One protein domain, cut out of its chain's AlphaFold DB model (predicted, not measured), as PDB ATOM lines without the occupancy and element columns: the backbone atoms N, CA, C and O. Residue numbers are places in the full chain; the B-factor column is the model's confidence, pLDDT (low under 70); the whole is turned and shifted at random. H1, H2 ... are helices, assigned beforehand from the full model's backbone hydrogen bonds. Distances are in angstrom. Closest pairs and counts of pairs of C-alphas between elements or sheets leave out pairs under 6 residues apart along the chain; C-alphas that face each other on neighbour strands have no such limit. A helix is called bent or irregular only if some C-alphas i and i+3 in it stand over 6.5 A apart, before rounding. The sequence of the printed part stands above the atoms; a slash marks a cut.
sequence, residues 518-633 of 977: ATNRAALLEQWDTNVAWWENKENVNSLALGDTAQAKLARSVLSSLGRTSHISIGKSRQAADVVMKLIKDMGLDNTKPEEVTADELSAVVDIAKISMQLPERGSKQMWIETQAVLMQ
ATOM      1  N   ALA A 518     452.808 626.813 409.238       77.88
ATOM      2  CA  ALA A 518     451.772 625.979 408.636       77.88
ATOM      3  C   ALA A 518     451.406 624.781 409.531       77.88
ATOM      4  O   ALA A 518     450.221 624.545 409.774       77.88
ATOM      5  N   THR A 519     452.397 624.071 410.084       81.81
ATOM      6  CA  THR A 519     452.165 622.967 411.032       81.81
ATOM      7  C   THR A 519     451.471 623.446 412.313       81.81
ATOM      8  O   THR A 519     450.477 622.847 412.723       81.81
ATOM      9  N   ASN A 520     451.920 624.558 412.905       84.56
ATOM     10  CA  ASN A 520     451.299 625.149 414.094       84.56
ATOM     11  C   ASN A 520     449.848 625.581 413.823       84.56
ATOM     12  O   ASN A 520     448.960 625.267 414.613       84.56
ATOM     13  N   ARG A 521     449.577 626.248 412.689       85.38
ATOM     14  CA  ARG A 521     448.216 626.641 412.280       85.38
ATOM     15  C   ARG A 521     447.308 625.426 412.094       85.38
ATOM     16  O   ARG A 521     446.169 625.474 412.549       85.38
ATOM     17  N   ALA A 522     447.793 624.348 411.474       83.25
ATOM     18  CA  ALA A 522     447.020 623.119 411.287       83.25
ATOM     19  C   ALA A 522     446.659 622.452 412.628       83.25
ATOM     20  O   ALA A 522     445.490 622.146 412.861       83.25
ATOM     21  N   ALA A 523     447.626 622.315 413.542       85.44
ATOM     22  CA  ALA A 523     447.390 621.749 414.872       85.44
ATOM     23  C   ALA A 523     446.424 622.606 415.714       85.44
ATOM     24  O   ALA A 523     445.513 622.079 416.354       85.44
ATOM     25  N   LEU A 524     446.570 623.936 415.680       87.50
ATOM     26  CA  LEU A 524     445.661 624.868 416.357       87.50
ATOM     27  C   LEU A 524     444.249 624.853 415.756       87.50
ATOM     28  O   LEU A 524     443.278 625.010 416.494       87.50
ATOM     29  N   LEU A 525     444.116 624.647 414.442       87.62
ATOM     30  CA  LEU A 525     442.830 624.511 413.755       87.62
ATOM     31  C   LEU A 525     442.089 623.245 414.213       87.62
ATOM     32  O   LEU A 525     440.936 623.329 414.635       87.62
ATOM     33  N   GLU A 526     442.772 622.098 414.197       87.12
ATOM     34  CA  GLU A 526     442.235 620.811 414.658       87.12
ATOM     35  C   GLU A 526     441.860 620.856 416.147       87.12
ATOM     36  O   GLU A 526     440.764 620.439 416.539       87.12
ATOM     37  N   GLN A 527     442.726 621.438 416.983       87.75
ATOM     38  CA  GLN A 527     442.445 621.647 418.401       87.75
ATOM     39  C   GLN A 527     441.245 622.585 418.603       87.75
ATOM     40  O   GLN A 527     440.414 622.339 419.483       87.75
ATOM     41  N   TRP A 528     441.127 623.646 417.794       90.38
ATOM     42  CA  TRP A 528     440.019 624.590 417.889       90.38
ATOM     43  C   TRP A 528     438.680 623.907 417.618       90.38
ATOM     44  O   TRP A 528     437.743 624.053 418.407       90.38
ATOM     45  N   ASP A 529     438.603 623.137 416.533       88.56
ATOM     46  CA  ASP A 529     437.378 622.452 416.123       88.56
ATOM     47  C   ASP A 529     437.034 621.275 417.051       88.56
ATOM     48  O   ASP A 529     435.864 621.077 417.383       88.56
ATOM     49  N   THR A 530     438.041 620.588 417.603       90.44
ATOM     50  CA  THR A 530     437.855 619.587 418.669       90.44
ATOM     51  C   THR A 530     437.247 620.203 419.934       90.44
ATOM     52  O   THR A 530     436.292 619.662 420.495       90.44
ATOM     53  N   ASN A 531     437.750 621.364 420.375       90.38
ATOM     54  CA  ASN A 531     437.171 622.096 421.504       90.38
ATOM     55  C   ASN A 531     435.718 622.521 421.199       90.38
ATOM     56  O   ASN A 531     434.838 622.328 422.035       90.38
ATOM     57  N   VAL A 532     435.447 623.066 420.006       89.12
ATOM     58  CA  VAL A 532     434.096 623.473 419.569       89.12
ATOM     59  C   VAL A 532     433.112 622.301 419.614       89.12
ATOM     60  O   VAL A 532     432.062 622.420 420.249       89.12
ATOM     61  N   ALA A 533     433.473 621.155 419.031       89.06
ATOM     62  CA  ALA A 533     432.647 619.949 419.043       89.06
ATOM     63  C   ALA A 533     432.400 619.423 420.470       89.06
ATOM     64  O   ALA A 533     431.292 618.986 420.796       89.06
ATOM     65  N   TRP A 534     433.400 619.516 421.356       92.94
ATOM     66  CA  TRP A 534     433.257 619.117 422.757       92.94
ATOM     67  C   TRP A 534     432.207 619.953 423.500       92.94
ATOM     68  O   TRP A 534     431.405 619.378 424.238       92.94
ATOM     69  N   TRP A 535     432.175 621.274 423.284       89.62
ATOM     70  CA  TRP A 535     431.207 622.193 423.907       89.62
ATOM     71  C   TRP A 535     429.812 622.172 423.270       89.62
ATOM     72  O   TRP A 535     428.843 622.581 423.905       89.62
ATOM     73  N   GLU A 536     429.680 621.698 422.032       87.69
ATOM     74  CA  GLU A 536     428.373 621.495 421.394       87.69
ATOM     75  C   GLU A 536     427.687 620.201 421.841       87.69
ATOM     76  O   GLU A 536     426.452 620.112 421.819       87.69
ATOM     77  N   ASN A 537     428.462 619.218 422.307       91.25
ATOM     78  CA  ASN A 537     427.915 618.014 422.909       91.25
ATOM     79  C   ASN A 537     427.257 618.334 424.267       91.25
ATOM     80  O   ASN A 537     427.911 618.653 425.263       91.25
ATOM     81  N   LYS A 538     425.929 618.184 424.313       87.00
ATOM     82  CA  LYS A 538     425.112 618.430 425.508       87.00
ATOM     83  C   LYS A 538     425.503 617.557 426.702       87.00
ATOM     84  O   LYS A 538     425.356 618.013 427.829       87.00
ATOM     85  N   GLU A 539     425.976 616.330 426.493       89.06
ATOM     86  CA  GLU A 539     426.361 615.423 427.583       89.06
ATOM     87  C   GLU A 539     427.615 615.932 428.304       89.06
ATOM     88  O   GLU A 539     427.627 616.012 429.535       89.06
ATOM     89  N   ASN A 540     428.610 616.396 427.541       90.00
ATOM     90  CA  ASN A 540     429.817 617.031 428.073       90.00
ATOM     91  C   ASN A 540     429.467 618.256 428.925       90.00
ATOM     92  O   ASN A 540     429.860 618.326 430.089       90.00
ATOM     93  N   VAL A 541     428.671 619.187 428.388       87.94
ATOM     94  CA  VAL A 541     428.256 620.402 429.112       87.94
ATOM     95  C   VAL A 541     427.410 620.065 430.344       87.94
ATOM     96  O   VAL A 541     427.608 620.650 431.408       87.94
ATOM     97  N   ASN A 542     426.510 619.081 430.246       86.25
ATOM     98  CA  ASN A 542     425.689 618.644 431.375       86.25
ATOM     99  C   ASN A 542     426.515 618.016 432.509       86.25
ATOM    100  O   ASN A 542     426.120 618.133 433.669       86.25
ATOM    101  N   SER A 543     427.654 617.387 432.201       87.81
ATOM    102  CA  SER A 543     428.544 616.794 433.211       87.81
ATOM    103  C   SER A 543     429.257 617.827 434.098       87.81
ATOM    104  O   SER A 543     429.701 617.485 435.193       87.81
ATOM    105  N   LEU A 544     429.340 619.090 433.659       88.69
ATOM    106  CA  LEU A 544     430.045 620.162 434.372       88.69
ATOM    107  C   LEU A 544     429.268 620.748 435.561       88.69
ATOM    108  O   LEU A 544     429.881 621.325 436.455       88.69
ATOM    109  N   ALA A 545     427.939 620.609 435.588       84.31
ATOM    110  CA  ALA A 545     427.084 621.124 436.658       84.31
ATOM    111  C   ALA A 545     426.032 620.071 437.043       84.31
ATOM    112  O   ALA A 545     424.958 619.970 436.444       84.31
ATOM    113  N   LEU A 546     426.389 619.252 438.036       78.50
ATOM    114  CA  LEU A 546     425.636 618.073 438.461       78.50
ATOM    115  C   LEU A 546     424.480 618.414 439.417       78.50
ATOM    116  O   LEU A 546     424.562 619.345 440.218       78.50
ATOM    117  N   GLY A 547     423.428 617.592 439.380       77.69
ATOM    118  CA  GLY A 547     422.231 617.731 440.219       77.69
ATOM    119  C   GLY A 547     421.110 618.557 439.579       77.69
ATOM    120  O   GLY A 547     421.288 619.204 438.550       77.69
ATOM    121  N   ASP A 548     419.923 618.521 440.190       77.88
ATOM    122  CA  ASP A 548     418.684 619.095 439.631       77.88
ATOM    123  C   ASP A 548     418.232 620.423 440.260       77.88
ATOM    124  O   ASP A 548     417.093 620.858 440.050       77.88
ATOM    125  N   THR A 549     419.127 621.090 440.992       82.00
ATOM    126  CA  THR A 549     418.886 622.429 441.549       82.00
ATOM    127  C   THR A 549     418.642 623.459 440.443       82.00
ATOM    128  O   THR A 549     419.109 623.306 439.310       82.00
ATOM    129  N   ALA A 550     417.921 624.533 440.777       79.44
ATOM    130  CA  ALA A 550     417.668 625.642 439.856       79.44
ATOM    131  C   ALA A 550     418.989 626.232 439.321       79.44
ATOM    132  O   ALA A 550     419.188 626.281 438.107       79.44
ATOM    133  N   GLN A 551     419.944 626.501 440.223       81.56
ATOM    134  CA  GLN A 551     421.312 626.912 439.900       81.56
ATOM    135  C   GLN A 551     422.013 625.980 438.893       81.56
ATOM    136  O   GLN A 551     422.553 626.457 437.898       81.56
ATOM    137  N   ALA A 552     421.989 624.655 439.099       82.81
ATOM    138  CA  ALA A 552     422.670 623.705 438.211       82.81
ATOM    139  C   ALA A 552     422.002 623.596 436.829       82.81
ATOM    140  O   ALA A 552     422.668 623.316 435.831       82.81
ATOM    141  N   LYS A 553     420.686 623.816 436.733       84.62
ATOM    142  CA  LYS A 553     419.973 623.881 435.445       84.62
ATOM    143  C   LYS A 553     420.272 625.190 434.706       84.62
ATOM    144  O   LYS A 553     420.550 625.155 433.508       84.62
ATOM    145  N   LEU A 554     420.302 626.316 435.420       84.62
ATOM    146  CA  LEU A 554     420.668 627.622 434.869       84.62
ATOM    147  C   LEU A 554     422.128 627.641 434.381       84.62
ATOM    148  O   LEU A 554     422.393 628.053 433.253       84.62
ATOM    149  N   ALA A 555     423.060 627.095 435.167       86.44
ATOM    150  CA  ALA A 555     424.472 626.991 434.801       86.44
ATOM    151  C   ALA A 555     424.698 626.173 433.522       86.44
ATOM    152  O   ALA A 555     425.489 626.582 432.676       86.44
ATOM    153  N   ARG A 556     423.965 625.067 433.321       88.25
ATOM    154  CA  ARG A 556     424.012 624.288 432.068       88.25
ATOM    155  C   ARG A 556     423.537 625.100 430.855       88.25
ATOM    156  O   ARG A 556     424.137 624.995 429.786       88.25
ATOM    157  N   SER A 557     422.516 625.945 431.023       86.00
ATOM    158  CA  SER A 557     422.049 626.868 429.975       86.00
ATOM    159  C   SER A 557     423.113 627.917 429.622       86.00
ATOM    160  O   SER A 557     423.478 628.071 428.454       86.00
ATOM    161  N   VAL A 558     423.688 628.569 430.638       88.44
ATOM    162  CA  VAL A 558     424.746 629.579 430.471       88.44
ATOM    163  C   VAL A 558     426.010 628.975 429.847       88.44
ATOM    164  O   VAL A 558     426.529 629.538 428.888       88.44
ATOM    165  N   LEU A 559     426.478 627.811 430.313       90.81
ATOM    166  CA  LEU A 559     427.655 627.125 429.757       90.81
ATOM    167  C   LEU A 559     427.455 626.716 428.291       90.81
ATOM    168  O   LEU A 559     428.379 626.845 427.489       90.81
ATOM    169  N   SER A 560     426.247 626.282 427.921       88.12
ATOM    170  CA  SER A 560     425.879 625.989 426.529       88.12
ATOM    171  C   SER A 560     425.917 627.250 425.651       88.12
ATOM    172  O   SER A 560     426.448 627.220 424.541       88.12
ATOM    173  N   SER A 561     425.423 628.387 426.154       87.94
ATOM    174  CA  SER A 561     425.486 629.678 425.447       87.94
ATOM    175  C   SER A 561     426.922 630.214 425.318       87.94
ATOM    176  O   SER A 561     427.346 630.645 424.241       87.94
ATOM    177  N   LEU A 562     427.716 630.104 426.387       87.81
ATOM    178  CA  LEU A 562     429.123 630.507 426.423       87.81
ATOM    179  C   LEU A 562     429.963 629.675 425.440       87.81
ATOM    180  O   LEU A 562     430.674 630.237 424.609       87.81
ATOM    181  N   GLY A 563     429.808 628.346 425.451       86.38
ATOM    182  CA  GLY A 563     430.489 627.441 424.519       86.38
ATOM    183  C   GLY A 563     430.086 627.632 423.050       86.38
ATOM    184  O   GLY A 563     430.878 627.331 422.156       86.38
ATOM    185  N   ARG A 564     428.883 628.161 422.778       85.88
ATOM    186  CA  ARG A 564     428.392 628.508 421.427       85.88
ATOM    187  C   ARG A 564     428.866 629.860 420.907       85.88
ATOM    188  O   ARG A 564     428.893 630.047 419.696       85.88
ATOM    189  N   THR A 565     429.199 630.802 421.786       86.19
ATOM    190  CA  THR A 565     429.564 632.178 421.399       86.19
ATOM    191  C   THR A 565     431.067 632.445 421.488       86.19
ATOM    192  O   THR A 565     431.594 633.259 420.727       86.19
ATOM    193  N   SER A 566     431.784 631.692 422.324       87.81
ATOM    194  CA  SER A 566     433.221 631.843 422.546       87.81
ATOM    195  C   SER A 566     433.997 630.539 422.385       87.81
ATOM    196  O   SER A 566     433.442 629.440 422.415       87.81
ATOM    197  N   HIS A 567     435.311 630.665 422.207       88.50
ATOM    198  CA  HIS A 567     436.238 629.546 422.212       88.50
ATOM    199  C   HIS A 567     436.754 629.260 423.622       88.50
ATOM    200  O   HIS A 567     437.288 630.144 424.291       88.50
ATOM    201  N   ILE A 568     436.635 628.007 424.062       88.81
ATOM    202  CA  ILE A 568     437.089 627.563 425.380       88.81
ATOM    203  C   ILE A 568     437.825 626.233 425.216       88.81
ATOM    204  O   ILE A 568     437.231 625.226 424.837       88.81
ATOM    205  N   SER A 569     439.115 626.203 425.545       88.06
ATOM    206  CA  SER A 569     439.895 624.961 425.577       88.06
ATOM    207  C   SER A 569     439.279 623.943 426.542       88.06
ATOM    208  O   SER A 569     438.963 624.321 427.673       88.06
ATOM    209  N   ILE A 570     439.196 622.659 426.169       86.75
ATOM    210  CA  ILE A 570     438.630 621.584 427.018       86.75
ATOM    211  C   ILE A 570     439.248 621.569 428.431       86.75
ATOM    212  O   ILE A 570     438.531 621.404 429.420       86.75
ATOM    213  N   GLY A 571     440.552 621.843 428.560       85.19
ATOM    214  CA  GLY A 571     441.247 621.934 429.855       85.19
ATOM    215  C   GLY A 571     440.751 623.047 430.799       85.19
ATOM    216  O   GLY A 571     440.958 622.951 432.005       85.19
ATOM    217  N   LYS A 572     440.051 624.069 430.287       87.62
ATOM    218  CA  LYS A 572     439.421 625.152 431.072       87.62
ATOM    219  C   LYS A 572     437.941 624.895 431.395       87.62
ATOM    220  O   LYS A 572     437.300 625.748 432.001       87.62
ATOM    221  N   SER A 573     437.385 623.739 431.028       88.50
ATOM    222  CA  SER A 573     435.956 623.421 431.210       88.50
ATOM    223  C   SER A 573     435.463 623.521 432.657       88.50
ATOM    224  O   SER A 573     434.424 624.133 432.901       88.50
ATOM    225  N   ARG A 574     436.233 623.015 433.630       86.44
ATOM    226  CA  ARG A 574     435.918 623.178 435.063       86.44
ATOM    227  C   ARG A 574     435.982 624.638 435.509       86.44
ATOM    228  O   ARG A 574     435.045 625.112 436.132       86.44
ATOM    229  N   GLN A 575     437.020 625.372 435.103       86.94
ATOM    230  CA  GLN A 575     437.153 626.800 435.413       86.94
ATOM    231  C   GLN A 575     435.968 627.615 434.865       86.94
ATOM    232  O   GLN A 575     435.471 628.503 435.553       86.94
ATOM    233  N   ALA A 576     435.487 627.299 433.658       87.31
ATOM    234  CA  ALA A 576     434.290 627.921 433.094       87.31
ATOM    235  C   ALA A 576     433.037 627.622 433.931       87.31
ATOM    236  O   ALA A 576     432.258 628.532 434.208       87.31
ATOM    237  N   ALA A 577     432.867 626.373 434.376       88.12
ATOM    238  CA  ALA A 577     431.766 625.983 435.253       88.12
ATOM    239  C   ALA A 577     431.817 626.708 436.607       88.12
ATOM    240  O   ALA A 577     430.804 627.264 437.028       88.12
ATOM    241  N   ASP A 578     432.989 626.784 437.240       87.44
ATOM    242  CA  ASP A 578     433.188 627.479 438.517       87.44
ATOM    243  C   ASP A 578     432.899 628.986 438.400       87.44
ATOM    244  O   ASP A 578     432.209 629.556 439.248       87.44
ATOM    245  N   VAL A 579     433.371 629.635 437.325       87.25
ATOM    246  CA  VAL A 579     433.095 631.055 437.040       87.25
ATOM    247  C   VAL A 579     431.599 631.287 436.817       87.25
ATOM    248  O   VAL A 579     431.036 632.185 437.436       87.25
ATOM    249  N   VAL A 580     430.931 630.465 436.002       89.12
ATOM    250  CA  VAL A 580     429.484 630.582 435.750       89.12
ATOM    251  C   VAL A 580     428.665 630.350 437.024       89.12
ATOM    252  O   VAL A 580     427.781 631.145 437.335       89.12
ATOM    253  N   MET A 581     428.975 629.307 437.800       85.81
ATOM    254  CA  MET A 581     428.291 629.005 439.065       85.81
ATOM    255  C   MET A 581     428.461 630.127 440.094       85.81
ATOM    256  O   MET A 581     427.507 630.453 440.808       85.81
ATOM    257  N   LYS A 582     429.652 630.739 440.147       85.00
ATOM    258  CA  LYS A 582     429.920 631.912 440.980       85.00
ATOM    259  C   LYS A 582     429.131 633.132 440.502       85.00
ATOM    260  O   LYS A 582     428.454 633.736 441.321       85.00
ATOM    261  N   LEU A 583     429.154 633.463 439.210       83.88
ATOM    262  CA  LEU A 583     428.427 634.621 438.666       83.88
ATOM    263  C   LEU A 583     426.912 634.515 438.886       83.88
ATOM    264  O   LEU A 583     426.295 635.485 439.313       83.88
ATOM    265  N   ILE A 584     426.326 633.331 438.689       83.56
ATOM    266  CA  ILE A 584     424.908 633.068 438.992       83.56
ATOM    267  C   ILE A 584     424.591 633.367 440.466       83.56
ATOM    268  O   ILE A 584     423.551 633.949 440.766       83.56
ATOM    269  N   LYS A 585     425.490 633.006 441.387       80.94
ATOM    270  CA  LYS A 585     425.326 633.279 442.819       80.94
ATOM    271  C   LYS A 585     425.533 634.757 443.162       80.94
ATOM    272  O   LYS A 585     424.726 635.325 443.891       80.94
ATOM    273  N   ASP A 586     426.582 635.378 442.628       77.94
ATOM    274  CA  ASP A 586     426.927 636.782 442.877       77.94
ATOM    275  C   ASP A 586     425.861 637.742 442.302       77.94
ATOM    276  O   ASP A 586     425.664 638.831 442.836       77.94
ATOM    277  N   MET A 587     425.123 637.319 441.265       76.69
ATOM    278  CA  MET A 587     423.962 638.027 440.702       76.69
ATOM    279  C   MET A 587     422.618 637.672 441.373       76.69
ATOM    280  O   MET A 587     421.586 638.202 440.972       76.69
ATOM    281  N   GLY A 588     422.598 636.800 442.390       78.81
ATOM    282  CA  GLY A 588     421.378 636.435 443.129       78.81
ATOM    283  C   GLY A 588     420.400 635.520 442.375       78.81
ATOM    284  O   GLY A 588     419.230 635.447 442.740       78.81
ATOM    285  N   LEU A 589     420.866 634.820 441.337       80.00
ATOM    286  CA  LEU A 589     420.069 633.944 440.467       80.00
ATOM    287  C   LEU A 589     420.128 632.458 440.884       80.00
ATOM    288  O   LEU A 589     419.697 631.579 440.141       80.00
ATOM    289  N   ASP A 590     420.682 632.144 442.057       77.56
ATOM    290  CA  ASP A 590     420.911 630.769 442.530       77.56
ATOM    291  C   ASP A 590     419.622 630.008 442.894       77.56
ATOM    292  O   ASP A 590     419.574 628.777 442.796       77.56
ATOM    293  N   ASN A 591     418.563 630.735 443.257       74.88
ATOM    294  CA  ASN A 591     417.251 630.188 443.613       74.88
ATOM    295  C   ASN A 591     416.166 630.406 442.535       74.88
ATOM    296  O   ASN A 591     415.079 629.838 442.646       74.88
ATOM    297  N   THR A 592     416.452 631.188 441.489       71.75
ATOM    298  CA  THR A 592     415.521 631.494 440.387       71.75
ATOM    299  C   THR A 592     415.405 630.303 439.438       71.75
ATOM    300  O   THR A 592     416.425 629.745 439.024       71.75
ATOM    301  N   LYS A 593     414.187 629.886 439.056       68.50
ATOM    302  CA  LYS A 593     414.062 628.786 438.085       68.50
ATOM    303  C   LYS A 593     414.561 629.222 436.702       68.50
ATOM    304  O   LYS A 593     414.380 630.380 436.340       68.50
ATOM    305  N   PRO A 594     415.104 628.312 435.869       65.25
ATOM    306  CA  PRO A 594     415.542 628.657 434.515       65.25
ATOM    307  C   PRO A 594     414.442 629.255 433.626       65.25
ATOM    308  O   PRO A 594     414.762 629.982 432.693       65.25
ATOM    309  N   GLU A 595     413.165 628.961 433.903       72.38
ATOM    310  CA  GLU A 595     412.021 629.537 433.183       72.38
ATOM    311  C   GLU A 595     411.654 630.966 433.639       72.38
ATOM    312  O   GLU A 595     410.855 631.631 432.984       72.38
ATOM    313  N   GLU A 596     412.206 631.426 434.767       72.00
ATOM    314  CA  GLU A 596     411.914 632.714 435.415       72.00
ATOM    315  C   GLU A 596     413.028 633.761 435.180       72.00
ATOM    316  O   GLU A 596     412.835 634.932 435.496       72.00
ATOM    317  N   VAL A 597     414.177 633.361 434.612       75.19
ATOM    318  CA  VAL A 597     415.305 634.252 434.269       75.19
ATOM    319  C   VAL A 597     415.074 634.910 432.906       75.19
ATOM    320  O   VAL A 597     414.747 634.235 431.928       75.19
ATOM    321  N   THR A 598     415.276 636.224 432.813       77.12
ATOM    322  CA  THR A 598     415.113 636.964 431.553       77.12
ATOM    323  C   THR A 598     416.262 636.711 430.569       77.12
ATOM    324  O   THR A 598     417.372 636.324 430.940       77.12
ATOM    325  N   ALA A 599     416.012 636.960 429.278       75.00
ATOM    326  CA  ALA A 599     417.042 636.842 428.243       75.00
ATOM    327  C   ALA A 599     418.227 637.802 428.478       75.00
ATOM    328  O   ALA A 599     419.374 637.423 428.237       75.00
ATOM    329  N   ASP A 600     417.953 639.002 428.999       76.00
ATOM    330  CA  ASP A 600     418.963 640.024 429.285       76.00
ATOM    331  C   ASP A 600     419.865 639.610 430.461       76.00
ATOM    332  O   ASP A 600     421.087 639.722 430.370       76.00
ATOM    333  N   GLU A 601     419.293 639.047 431.533       74.88
ATOM    334  CA  GLU A 601     420.058 638.485 432.656       74.88
ATOM    335  C   GLU A 601     420.934 637.308 432.209       74.88
ATOM    336  O   GLU A 601     422.108 637.235 432.581       74.88
ATOM    337  N   LEU A 602     420.407 636.410 431.366       76.94
ATOM    338  CA  LEU A 602     421.180 635.291 430.823       76.94
ATOM    339  C   LEU A 602     422.346 635.779 429.941       76.94
ATOM    340  O   LEU A 602     423.451 635.241 430.045       76.94
ATOM    341  N   SER A 603     422.127 636.798 429.099       79.75
ATOM    342  CA  SER A 603     423.196 637.399 428.286       79.75
ATOM    343  C   SER A 603     424.247 638.074 429.164       79.75
ATOM    344  O   SER A 603     425.437 637.848 428.965       79.75
ATOM    345  N   ALA A 604     423.831 638.819 430.194       76.69
ATOM    346  CA  ALA A 604     424.746 639.479 431.119       76.69
ATOM    347  C   ALA A 604     425.687 638.484 431.822       76.69
ATOM    348  O   ALA A 604     426.893 638.725 431.872       76.69
ATOM    349  N   VAL A 605     425.184 637.333 432.295       77.50
ATOM    350  CA  VAL A 605     426.045 636.284 432.882       77.50
ATOM    351  C   VAL A 605     427.050 635.752 431.849       77.50
ATOM    352  O   VAL A 605     428.226 635.573 432.174       77.50
ATOM    353  N   VAL A 606     426.618 635.517 430.604       83.56
ATOM    354  CA  VAL A 606     427.491 635.042 429.515       83.56
ATOM    355  C   VAL A 606     428.582 636.066 429.195       83.56
ATOM    356  O   VAL A 606     429.754 635.701 429.128       83.56
ATOM    357  N   ASP A 607     428.238 637.340 429.036       82.88
ATOM    358  CA  ASP A 607     429.190 638.379 428.636       82.88
ATOM    359  C   ASP A 607     430.173 638.730 429.765       82.88
ATOM    360  O   ASP A 607     431.375 638.870 429.517       82.88
ATOM    361  N   ILE A 608     429.725 638.737 431.027       74.94
ATOM    362  CA  ILE A 608     430.626 638.853 432.186       74.94
ATOM    363  C   ILE A 608     431.567 637.638 432.266       74.94
ATOM    364  O   ILE A 608     432.752 637.813 432.560       74.94
ATOM    365  N   ALA A 609     431.099 636.421 431.960       77.88
ATOM    366  CA  ALA A 609     431.956 635.233 431.920       77.88
ATOM    367  C   ALA A 609     433.018 635.317 430.806       77.88
ATOM    368  O   ALA A 609     434.187 635.023 431.069       77.88
ATOM    369  N   LYS A 610     432.657 635.789 429.598       82.56
ATOM    370  CA  LYS A 610     433.611 636.039 428.495       82.56
ATOM    371  C   LYS A 610     434.724 636.995 428.910       82.56
ATOM    372  O   LYS A 610     435.897 636.674 428.724       82.56
ATOM    373  N   ILE A 611     434.356 638.135 429.503       78.00
ATOM    374  CA  ILE A 611     435.297 639.165 429.964       78.00
ATOM    375  C   ILE A 611     436.191 638.609 431.080       78.00
ATOM    376  O   ILE A 611     437.415 638.711 431.001       78.00
ATOM    377  N   SER A 612     435.596 637.955 432.083       72.56
ATOM    378  CA  SER A 612     436.311 637.409 433.250       72.56
ATOM    379  C   SER A 612     437.337 636.333 432.887       72.56
ATOM    380  O   SER A 612     438.337 636.170 433.584       72.56
ATOM    381  N   MET A 613     437.092 635.584 431.809       78.19
ATOM    382  CA  MET A 613     437.967 634.509 431.333       78.19
ATOM    383  C   MET A 613     438.811 634.886 430.103       78.19
ATOM    384  O   MET A 613     439.586 634.047 429.639       78.19
ATOM    385  N   GLN A 614     438.672 636.117 429.589       78.94
ATOM    386  CA  GLN A 614     439.313 636.616 428.362       78.94
ATOM    387  C   GLN A 614     439.128 635.661 427.166       78.94
ATOM    388  O   GLN A 614     440.081 635.296 426.477       78.94
ATOM    389  N   LEU A 615     437.893 635.191 426.957       81.44
ATOM    390  CA  LEU A 615     437.601 634.174 425.943       81.44
ATOM    391  C   LEU A 615     437.510 634.791 424.537       81.44
ATOM    392  O   LEU A 615     436.725 635.723 424.350       81.44
ATOM    393  N   PRO A 616     438.219 634.246 423.527       82.50
ATOM    394  CA  PRO A 616     438.044 634.656 422.138       82.50
ATOM    395  C   PRO A 616     436.609 634.410 421.666       82.50
ATOM    396  O   PRO A 616     435.993 633.398 422.013       82.50
ATOM    397  N   GLU A 617     436.075 635.291 420.826       83.31
ATOM    398  CA  GLU A 617     434.808 635.038 420.137       83.31
ATOM    399  C   GLU A 617     434.982 633.950 419.076       83.31
ATOM    400  O   GLU A 617     436.028 633.874 418.421       83.31
ATOM    401  N   ARG A 618     433.939 633.151 418.815       80.12
ATOM    402  CA  ARG A 618     434.003 632.155 417.731       80.12
ATOM    403  C   ARG A 618     434.264 632.774 416.352       80.12
ATOM    404  O   ARG A 618     434.950 632.156 415.543       80.12
ATOM    405  N   GLY A 619     433.780 633.996 416.107       77.88
ATOM    406  CA  GLY A 619     434.046 634.741 414.869       77.88
ATOM    407  C   GLY A 619     435.520 635.117 414.670       77.88
ATOM    408  O   GLY A 619     435.956 635.295 413.539       77.88
ATOM    409  N   SER A 620     436.318 635.157 415.743       80.12
ATOM    410  CA  SER A 620     437.745 635.514 415.691       80.12
ATOM    411  C   SER A 620     438.690 634.330 415.409       80.12
ATOM    412  O   SER A 620     439.906 634.492 415.503       80.12
ATOM    413  N   LYS A 621     438.153 633.151 415.034       82.56
ATOM    414  CA  LYS A 621     438.900 631.893 414.809       82.56
ATOM    415  C   LYS A 621     440.214 632.091 414.045       82.56
ATOM    416  O   LYS A 621     441.263 631.675 414.527       82.56
ATOM    417  N   GLN A 622     440.169 632.738 412.880       76.12
ATOM    418  CA  GLN A 622     441.352 632.914 412.033       76.12
ATOM    419  C   GLN A 622     442.424 633.794 412.701       76.12
ATOM    420  O   GLN A 622     443.575 633.378 412.813       76.12
ATOM    421  N   MET A 623     442.027 634.962 413.216       71.81
ATOM    422  CA  MET A 623     442.920 635.919 413.880       71.81
ATOM    423  C   MET A 623     443.579 635.323 415.135       71.81
ATOM    424  O   MET A 623     444.762 635.554 415.394       71.81
ATOM    425  N   TRP A 624     442.834 634.520 415.904       80.75
ATOM    426  CA  TRP A 624     443.375 633.829 417.074       80.75
ATOM    427  C   TRP A 624     444.390 632.750 416.680       80.75
ATOM    428  O   TRP A 624     445.484 632.727 417.244       80.75
ATOM    429  N   ILE A 625     444.070 631.904 415.691       80.62
ATOM    430  CA  ILE A 625     444.980 630.854 415.196       80.62
ATOM    431  C   ILE A 625     446.285 631.469 414.677       80.62
ATOM    432  O   ILE A 625     447.361 630.985 415.015       80.62
ATOM    433  N   GLU A 626     446.209 632.553 413.902       73.81
ATOM    434  CA  GLU A 626     447.390 633.252 413.376       73.81
ATOM    435  C   GLU A 626     448.252 633.844 414.501       73.81
ATOM    436  O   GLU A 626     449.467 633.647 414.512       73.81
ATOM    437  N   THR A 627     447.632 634.475 415.503       75.06
ATOM    438  CA  THR A 627     448.353 635.031 416.662       75.06
ATOM    439  C   THR A 627     449.055 633.938 417.478       75.06
ATOM    440  O   THR A 627     450.219 634.090 417.849       75.06
ATOM    441  N   GLN A 628     448.378 632.818 417.754       79.31
ATOM    442  CA  GLN A 628     448.962 631.721 418.535       79.31
ATOM    443  C   GLN A 628     450.040 630.953 417.756       79.31
ATOM    444  O   GLN A 628     451.060 630.593 418.341       79.31
ATOM    445  N   ALA A 629     449.878 630.753 416.445       75.81
ATOM    446  CA  ALA A 629     450.869 630.052 415.625       75.81
ATOM    447  C   ALA A 629     452.224 630.781 415.565       75.81
ATOM    448  O   ALA A 629     453.266 630.124 415.528       75.81
ATOM    449  N   VAL A 630     452.214 632.122 415.625       66.31
ATOM    450  CA  VAL A 630     453.426 632.952 415.750       66.31
ATOM    451  C   VAL A 630     454.049 632.828 417.145       66.31
ATOM    452  O   VAL A 630     455.263 632.672 417.255       66.31
ATOM    453  N   LEU A 631     453.251 632.825 418.218       70.75
ATOM    454  CA  LEU A 631     453.761 632.612 419.584       70.75
ATOM    455  C   LEU A 631     454.383 631.215 419.769       70.75
ATOM    456  O   LEU A 631     455.326 631.051 420.541       70.75
ATOM    457  N   MET A 632     453.906 630.217 419.020       71.69
ATOM    458  CA  MET A 632     454.444 628.851 419.002       71.69
ATOM    459  C   MET A 632     455.744 628.684 418.185       71.69
ATOM    460  O   MET A 632     456.251 627.570 418.090       71.69
ATOM    461  N   GLN A 633     456.333 629.755 417.636       63.31
ATOM    462  CA  GLN A 633     457.616 629.704 416.905       63.31
ATOM    463  C   GLN A 633     458.859 629.558 417.807       63.31
ATOM    464  O   GLN A 633     459.987 629.605 417.324       63.31
TER     465      GLN A 633
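What this domain is: This is residues 518 to 633 of the 977 residues of an uncharacterized protein of Gammaproteobacteria bacterium (UniProt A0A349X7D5). What is the main shape? H2, H4 and H5 pack round H3 to make a body at one end, and H1 and H6 run from it side by side, in opposite directions, as an arm that adds to the length. H1 reaches into the body with residues 532 to 536, which pack on H3. What are its parts and size? The 116 printed residues hold six named helices, H1 to H6 in order along the chain, and no named strand, and the class is all helix. The whole is compact, with a radius of gyration of the C-alphas of 15.2 A, and spans 49 by 24 by 19 A.

Where its parts are: Where are the first helices? H1 is residues 518 to 536, 27.0 A long from its first C-alpha at (451.772, 625.979, 408.636) to its last. H2 is residues 538 to 543, and H3 is residues 550 to 565, 22.9 A long. Where are the others? H4 is residues 570 to 586, 24.9 A long, and H5 is residues 599 to 613, 21.3 A long. H6 is residues 618 to 631, 19.8 A long, with its last C-alpha at (453.761, 632.612, 419.584). Are any irregular? H4 and H6 are irregular: C-alphas 571 and 574 are 7.6 A apart, and C-alphas 619 and 622 are 8.0 A apart.

How they stand to each other: What does H3 touch? H3 is the hub, and it touches H4 at a steep tilt of 51 degrees, with closest C-alphas Ala 555 and Met 581 at 6.1 A. It touches H5 with residues 558 to 562 alone, closest C-alphas Leu 562 and Val 606 at 5.7 A, and H2 with residues 556 to 560 alone, closest C-alphas Asn 542 and Arg 556 at 5.9 A. It also touches H1 at a shallow tilt of 31 degrees, opposite ways, with closest C-alphas Trp 535 and Gly 563 at 5.3 A. How does H6 stand? Residues 625 to 629 of H6 touch residues 520 to 525 of H1, opposite ways at 37 degrees, only just a steep tilt, with closest C-alphas Asn 520 and Ala 629 at 5.2 A. H6 is apart from H4 and H5. Are the helix backbones paired? Every O i to N i+4 pair is within hydrogen-bond range in H1, H2, H3 and H5, with 11 of 13 in H4 and 8 of 10 in H6.

The domain as a whole: How far does it reach? The C-alphas farthest apart are those of Glu 596 and Gln 633, at 49.4 A. Which link is long? The link from H4 to H5, residues 587 to 598, is long, and the printed part has no cut. Where is confidence low? The mean pLDDT of the printed part is 82.2, and residues 593 to 594, 630 and 633 are under 70.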